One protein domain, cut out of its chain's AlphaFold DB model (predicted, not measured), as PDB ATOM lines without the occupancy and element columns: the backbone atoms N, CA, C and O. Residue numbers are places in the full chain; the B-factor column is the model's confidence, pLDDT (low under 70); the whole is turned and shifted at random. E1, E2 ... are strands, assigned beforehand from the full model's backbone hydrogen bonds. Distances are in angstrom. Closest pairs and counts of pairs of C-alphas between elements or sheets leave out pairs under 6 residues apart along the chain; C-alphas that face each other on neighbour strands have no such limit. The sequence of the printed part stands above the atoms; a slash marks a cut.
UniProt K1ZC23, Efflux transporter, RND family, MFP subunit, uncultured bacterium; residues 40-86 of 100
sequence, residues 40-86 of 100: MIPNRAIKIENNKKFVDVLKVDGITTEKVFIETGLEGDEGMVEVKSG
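AT A GLANCE: This is residues 40 to 86 of the 100 residues of the protein "Efflux transporter, RND family, MFP subunit" of uncultured bacterium (UniProt K1ZC23). Two small sheets of three strands each, E2 with E3 and E4, and E1 with E6 and E5, are joined at a corner where E4 runs on into E5 through Ile 70, the two strands together making a wide V at 82 degrees. The E3 and E4 hairpin reaches toward one end of the longest axis and the E5 and E6 hairpin toward the other, while the E2 and E3 hairpin points off to a side between them. The 47 printed residues have no named helix and six named strands, E1 to E6 in that order, with 29 residues in them; the class is all strand. Both sheets are antiparallel, in the orders E2, E3, E4 and E1, E6, E5. The whole is only just compact, close to loose, with a radius of gyration of the C-alphas of 11.1 A and spans of 31 by 25 by 17 A.

HOW THE PARTS SIT: Begin with E1, residues 40 to 42, an edge strand antiparallel to the inner strand E6, residues 80 to 85; the C-alphas of Pro 42 and Met 80 face each other at 4.5 A, and N 81 and O 41 are within hydrogen-bond range at 2.8 A. Go on to E2, residues 47 to 49, which is apart from E1 and forms a hairpin with E3, residues 52 to 58; look for N 47 and O 54 at 2.8 A, and for C-alphas 48 and 53, which face each other at 4.7 A. E3 forms the next hairpin with E4, residues 65 to 69, and here C-alphas 54 and 69 face each other at 4.1 A, with N 57 and O 66 at 2.8 A. E2, E3 and E4 are a meander, each strand the antiparallel neighbour of the one before. The pairing of E3 is staggered: residues 52 to 54 pair with E2 and residues 54 to 58 with E4. E4 and E5, residues 71 to 75, meet only through their link. E5 and E6 form a hairpin, with C-alphas 75 and 81 facing each other at 4.5 A and N 73 and O 82 at 2.8 A. Between the sheets, the closest C-alphas of E3 and E5 are those of Lys 53 and Glu 71, 6.7 A apart; E3 and E6 are apart.

IN THESE COORDINATES: Find C-alpha 40 at (-33.273, 39.671, -35.329), where E1 begins. E3, the longest strand, runs 19.5 A from C-alpha 52 at (-39.705, 55.216, -41.450) to C-alpha 58. E4 covers 12.8 A, E5 12.1 A and E6 15.4 A, and E6 ends at C-alpha 85 at (-36.934, 49.048, -30.754).

THE WHOLE: Look to Asp 61 and Asp 77 for the two C-alphas farthest apart, 31.5 A. The printed part has no cut, and its links are tight but for the short one from E3 to E4. The mean pLDDT of the printed part is 92.3, and no printed residue is under 70.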
ATOM      1  N   MET A  40     -33.610  39.656 -33.907       93.12
ATOM      2  CA  MET A  40     -33.273  39.671 -35.329       93.12
ATOM      3  C   MET A  40     -34.479  39.288 -36.173       93.12
ATOM      4  O   MET A  40     -35.208  38.350 -35.848       93.12
ATOM      5  N   ILE A  41     -34.657  39.993 -37.287       94.12
ATOM      6  CA  ILE A  41     -35.673  39.678 -38.294       94.12
ATOM      7  C   ILE A  41     -35.047  39.640 -39.693       94.12
ATOM      8  O   ILE A  41     -34.061  40.336 -39.938       94.12
ATOM      9  N   PRO A  42     -35.622  38.882 -40.640       94.31
ATOM     10  CA  PRO A  42     -35.194  38.940 -42.032       94.31
ATOM     11  C   PRO A  42     -35.405  40.344 -42.612       94.31
ATOM     12  O   PRO A  42     -36.498  40.899 -42.481       94.31
ATOM     13  N   ASN A  43     -34.419  40.884 -43.337       93.50
ATOM     14  CA  ASN A  43     -34.508  42.207 -43.972       93.50
ATOM     15  C   ASN A  43     -35.750  42.322 -44.875       93.50
ATOM     16  O   ASN A  43     -36.444  43.331 -44.885       93.50
ATOM     17  N   ARG A  44     -36.126  41.228 -45.547       92.25
ATOM     18  CA  ARG A  44     -37.322  41.169 -46.406       92.25
ATOM     19  C   ARG A  44     -38.656  41.437 -45.691       92.25
ATOM     20  O   ARG A  44     -39.647  41.701 -46.361       92.25
ATOM     21  N   ALA A  45     -38.709  41.326 -44.361       93.56
ATOM     22  CA  ALA A  45     -39.896  41.671 -43.575       93.56
ATOM     23  C   ALA A  45     -40.024  43.185 -43.331       93.56
ATOM     24  O   ALA A  45     -41.096  43.661 -42.960       93.56
ATOM     25  N   ILE A  46     -38.934  43.935 -43.517       94.50
ATOM     26  CA  ILE A  46     -38.861  45.367 -43.247       94.50
ATOM     27  C   ILE A  46     -39.433  46.126 -44.440       94.50
ATOM     28  O   ILE A  46     -38.958  46.018 -45.568       94.50
ATOM     29  N   LYS A  47     -40.446  46.942 -44.171       94.19
ATOM     30  CA  LYS A  47     -41.073  47.849 -45.129       94.19
ATOM     31  C   LYS A  47     -40.716  49.291 -44.771       94.19
ATOM     32  O   LYS A  47     -40.452  49.612 -43.612       94.19
ATOM     33  N   ILE A  48     -40.691  50.169 -45.772       93.81
ATOM     34  CA  ILE A  48     -40.369  51.590 -45.596       93.81
ATOM     35  C   ILE A  48     -41.557  52.422 -46.069       93.81
ATOM     36  O   ILE A  48     -42.015  52.273 -47.197       93.81
ATOM     37  N   GLU A  49     -42.037  53.319 -45.213       93.94
ATOM     38  CA  GLU A  49     -43.079  54.294 -45.537       93.94
ATOM     39  C   GLU A  49     -42.682  55.649 -44.951       93.94
ATOM     40  O   GLU A  49     -42.343  55.745 -43.774       93.94
ATOM     41  N   ASN A  50     -42.690  56.705 -45.772       92.81
ATOM     42  CA  ASN A  50     -42.313  58.063 -45.358       92.81
ATOM     43  C   ASN A  50     -40.964  58.126 -44.613       92.81
ATOM     44  O   ASN A  50     -40.836  58.789 -43.584       92.81
ATOM     45  N   ASN A  51     -39.962  57.401 -45.124       92.19
ATOM     46  CA  ASN A  51     -38.621  57.293 -44.541       92.19
ATOM     47  C   ASN A  51     -38.567  56.657 -43.133       92.19
ATOM     48  O   ASN A  51     -37.545  56.742 -42.455       92.19
ATOM     49  N   LYS A  52     -39.649  56.004 -42.687       94.31
ATOM     50  CA  LYS A  52     -39.705  55.216 -41.450       94.31
ATOM     51  C   LYS A  52     -39.796  53.730 -41.773       94.31
ATOM     52  O   LYS A  52     -40.532  53.330 -42.675       94.31
ATOM     53  N   LYS A  53     -39.051  52.918 -41.023       95.88
ATOM     54  CA  LYS A  53     -39.074  51.457 -41.131       95.88
ATOM     55  C   LYS A  53     -40.202  50.889 -40.270       95.88
ATOM     56  O   LYS A  53     -40.423  51.341 -39.147       95.88
ATOM     57  N   PHE A  54     -40.912  49.903 -40.797       95.81
ATOM     58  CA  PHE A  54     -41.959  49.185 -40.082       95.81
ATOM     59  C   PHE A  54     -42.010  47.722 -40.522       95.81
ATOM     60  O   PHE A  54     -41.474  47.356 -41.569       95.81
ATOM     61  N   VAL A  55     -42.671  46.894 -39.725       95.88
ATOM     62  CA  VAL A  55     -42.984  45.497 -40.039       95.88
ATOM     63  C   VAL A  55     -44.465  45.241 -39.818       95.88
ATOM     64  O   VAL A  55     -45.119  45.955 -39.058       95.88
ATOM     65  N   ASP A  56     -44.981  44.203 -40.464       94.62
ATOM     66  CA  ASP A  56     -46.315  43.687 -40.183       94.62
ATOM     67  C   ASP A  56     -46.196  42.506 -39.214       94.62
ATOM     68  O   ASP A  56     -45.627  41.464 -39.553       94.62
ATOM     69  N   VAL A  57     -46.717  42.676 -38.001       94.12
ATOM     70  CA  VAL A  57     -46.752  41.642 -36.961       94.12
ATOM     71  C   VAL A  57     -48.071  40.887 -37.052       94.12
ATOM     72  O   VAL A  57     -49.139  41.494 -37.094       94.12
ATOM     73  N   LEU A  58     -48.011  39.560 -37.088       92.19
ATOM     74  CA  LEU A  58     -49.190  38.703 -37.106       92.19
ATOM     75  C   LEU A  58     -49.861  38.703 -35.728       92.19
ATOM     76  O   LEU A  58     -49.225  38.360 -34.727       92.19
ATOM     77  N   LYS A  59     -51.148  39.057 -35.676       89.19
ATOM     78  CA  LYS A  59     -51.932  39.017 -34.438       89.19
ATOM     79  C   LYS A  59     -52.224  37.581 -34.007       89.19
ATOM     80  O   LYS A  59     -52.044  36.620 -34.752       89.19
ATOM     81  N   VAL A  60     -52.709  37.443 -32.772       83.75
ATOM     82  CA  VAL A  60     -53.042  36.152 -32.142       83.75
ATOM     83  C   VAL A  60     -54.092  35.364 -32.937       83.75
ATOM     84  O   VAL A  60     -54.096  34.138 -32.887       83.75
ATOM     85  N   ASP A  61     -54.943  36.049 -33.705       84.31
ATOM     86  CA  ASP A  61     -55.933  35.416 -34.585       84.31
ATOM     87  C   ASP A  61     -55.316  34.687 -35.795       84.31
ATOM     88  O   ASP A  61     -56.007  33.924 -36.466       84.31
ATOM     89  N   GLY A  62     -54.024  34.902 -36.072       79.94
ATOM     90  CA  GLY A  62     -53.299  34.291 -37.182       79.94
ATOM     91  C   GLY A  62     -53.713  34.786 -38.571       79.94
ATOM     92  O   GLY A  62     -53.248  34.227 -39.562       79.94
ATOM     93  N   ILE A  63     -54.568  35.809 -38.657       82.88
ATOM     94  CA  ILE A  63     -55.149  36.307 -39.912       82.88
ATOM     95  C   ILE A  63     -54.843  37.790 -40.093       82.88
ATOM     96  O   ILE A  63     -54.491  38.218 -41.193       82.88
ATOM     97  N   THR A  64     -54.980  38.587 -39.035       88.81
ATOM     98  CA  THR A  64     -54.779  40.028 -39.117       88.81
ATOM     99  C   THR A  64     -53.337  40.398 -38.810       88.81
ATOM    100  O   THR A  64     -52.629  39.735 -38.049       88.81
ATOM    101  N   THR A  65     -52.887  41.482 -39.433       92.56
ATOM    102  CA  THR A  65     -51.548  42.025 -39.226       92.56
ATOM    103  C   THR A  65     -51.625  43.419 -38.635       92.56
ATOM    104  O   THR A  65     -52.527  44.195 -38.952       92.56
ATOM    105  N   GLU A  66     -50.653  43.753 -37.800       93.00
ATOM    106  CA  GLU A  66     -50.472  45.081 -37.236       93.00
ATOM    107  C   GLU A  66     -49.195  45.717 -37.763       93.00
ATOM    108  O   GLU A  66     -48.125  45.115 -37.694       93.00
ATOM    109  N   LYS A  67     -49.308  46.953 -38.256       94.62
ATOM    110  CA  LYS A  67     -48.150  47.761 -38.625       94.62
ATOM    111  C   LYS A  67     -47.457  48.232 -37.350       94.62
ATOM    112  O   LYS A  67     -48.017  49.025 -36.596       94.62
ATOM    113  N   VAL A  68     -46.214  47.807 -37.168       95.50
ATOM    114  CA  VAL A  68     -45.370  48.192 -36.037       95.50
ATOM    115  C   VAL A  68     -44.131  48.906 -36.557       95.50
ATOM    116  O   VAL A  68     -43.351  48.346 -37.329       95.50
ATOM    117  N   PHE A  69     -43.954  50.165 -36.157       96.19
ATOM    118  CA  PHE A  69     -42.748  50.925 -36.478       96.19
ATOM    119  C   PHE A  69     -41.561  50.398 -35.674       96.19
ATOM    120  O   PHE A  69     -41.690  50.127 -34.482       96.19
ATOM    121  N   ILE A  70     -40.413  50.279 -36.336       96.38
ATOM    122  CA  ILE A  70     -39.198  49.717 -35.747       96.38
ATOM    123  C   ILE A  70     -37.985  50.603 -36.011       96.38
ATOM    124  O   ILE A  70     -37.900  51.294 -37.029       96.38
ATOM    125  N   GLU A  71     -36.999  50.511 -35.125       95.56
ATOM    126  CA  GLU A  71     -35.657  51.033 -35.366       95.56
ATOM    127  C   GLU A  71     -34.686  49.876 -35.567       95.56
ATOM    128  O   GLU A  71     -34.642  48.936 -34.774       95.56
ATOM    129  N   THR A  72     -33.885  49.944 -36.628       95.25
ATOM    130  CA  THR A  72     -32.937  48.881 -36.979       95.25
ATOM    131  C   THR A  72     -31.514  49.223 -36.554       95.25
ATOM    132  O   THR A  72     -31.125  50.394 -36.503       95.25
ATOM    133  N   GLY A  73     -30.722  48.196 -36.278       93.25
ATOM    134  CA  GLY A  73     -29.308  48.289 -35.949       93.25
ATOM    135  C   GLY A  73     -28.414  47.663 -37.007       93.25
ATOM    136  O   GLY A  73     -28.492  48.033 -38.176       93.25
ATOM    137  N   LEU A  74     -27.538  46.769 -36.555       92.62
ATOM    138  CA  LEU A  74     -26.606  46.042 -37.406       92.62
ATOM    139  C   LEU A  74     -27.353  45.190 -38.440       92.62
ATOM    140  O   LEU A  74     -28.349  44.534 -38.126       92.62
ATOM    141  N   GLU A  75     -26.844  45.194 -39.668       92.38
ATOM    142  CA  GLU A  75     -27.181  44.183 -40.668       92.38
ATOM    143  C   GLU A  75     -26.205  43.027 -40.467       92.38
ATOM    144  O   GLU A  75     -24.989  43.216 -40.535       92.38
ATOM    145  N   GLY A  76     -26.748  41.871 -40.103       87.56
ATOM    146  CA  GLY A  76     -25.985  40.664 -39.838       87.56
ATOM    147  C   GLY A  76     -25.921  39.752 -41.055       87.56
ATOM    148  O   GLY A  76     -26.310  40.109 -42.172       87.56
ATOM    149  N   ASP A  77     -25.453  38.537 -40.804       84.50
ATOM    150  CA  ASP A  77     -25.326  37.511 -41.828       84.50
ATOM    151  C   ASP A  77     -26.697  37.029 -42.336       84.50
ATOM    152  O   ASP A  77     -27.747  37.271 -41.734       84.50
ATOM    153  N   GLU A  78     -26.688  36.368 -43.497       85.56
ATOM    154  CA  GLU A  78     -27.872  35.751 -44.121       85.56
ATOM    155  C   GLU A  78     -29.056  36.712 -44.375       85.56
ATOM    156  O   GLU A  78     -30.202  36.294 -44.547       85.56
ATOM    157  N   GLY A  79     -28.788  38.020 -44.447       89.44
ATOM    158  CA  GLY A  79     -29.818  39.037 -44.669       89.44
ATOM    159  C   GLY A  79     -30.699  39.290 -43.444       89.44
ATOM    160  O   GLY A  79     -31.842  39.732 -43.593       89.44
ATOM    161  N   MET A  80     -30.192  39.007 -42.246       93.38
ATOM    162  CA  MET A  80     -30.846  39.317 -40.978       93.38
ATOM    163  C   MET A  80     -30.500  40.736 -40.518       93.38
ATOM    164  O   MET A  80     -29.425  41.260 -40.794       93.38
ATOM    165  N   VAL A  81     -31.421  41.382 -39.808       94.88
ATOM    166  CA  VAL A  81     -31.248  42.747 -39.300       94.88
ATOM    167  C   VAL A  81     -31.637  42.802 -37.831       94.88
ATOM    168  O   VAL A  81     -32.679  42.279 -37.430       94.88
ATOM    169  N   GLU A  82     -30.805  43.465 -37.036       95.12
ATOM    170  CA  GLU A  82     -31.075  43.780 -35.637       95.12
ATOM    171  C   GLU A  82     -32.241  44.771 -35.515       95.12
ATOM    172  O   GLU A  82     -32.248  45.826 -36.157       95.12
ATOM    173  N   VAL A  83     -33.185  44.487 -34.618       95.75
ATOM    174  CA  VAL A  83     -34.247  45.409 -34.211       95.75
ATOM    175  C   VAL A  83     -33.924  45.962 -32.827       95.75
ATOM    176  O   VAL A  83     -33.911  45.234 -31.838       95.75
ATOM    177  N   LYS A  84     -33.663  47.270 -32.762       94.31
ATOM    178  CA  LYS A  84     -33.335  47.999 -31.527       94.31
ATOM    179  C   LYS A  84     -34.575  48.354 -30.715       94.31
ATOM    180  O   LYS A  84     -34.515  48.383 -29.489       94.31
ATOM    181  N   SER A  85     -35.679  48.661 -31.392       93.69
ATOM    182  CA  SER A  85     -36.934  49.048 -30.754       93.69
ATOM    183  C   SER A  85     -38.134  48.721 -31.644       93.69
ATOM    184  O   SER A  85     -38.004  48.569 -32.861       93.69
ATOM    185  N   GLY A  86     -39.303  48.591 -31.013       91.75
ATOM    186  CA  GLY A  86     -40.585  48.348 -31.677       91.75
ATOM    187  C   GLY A  86     -41.092  46.910 -31.579       91.75
ATOM    188  O   GLY A  86     -42.297  46.717 -31.614       91.75
TER     189      GLY A  86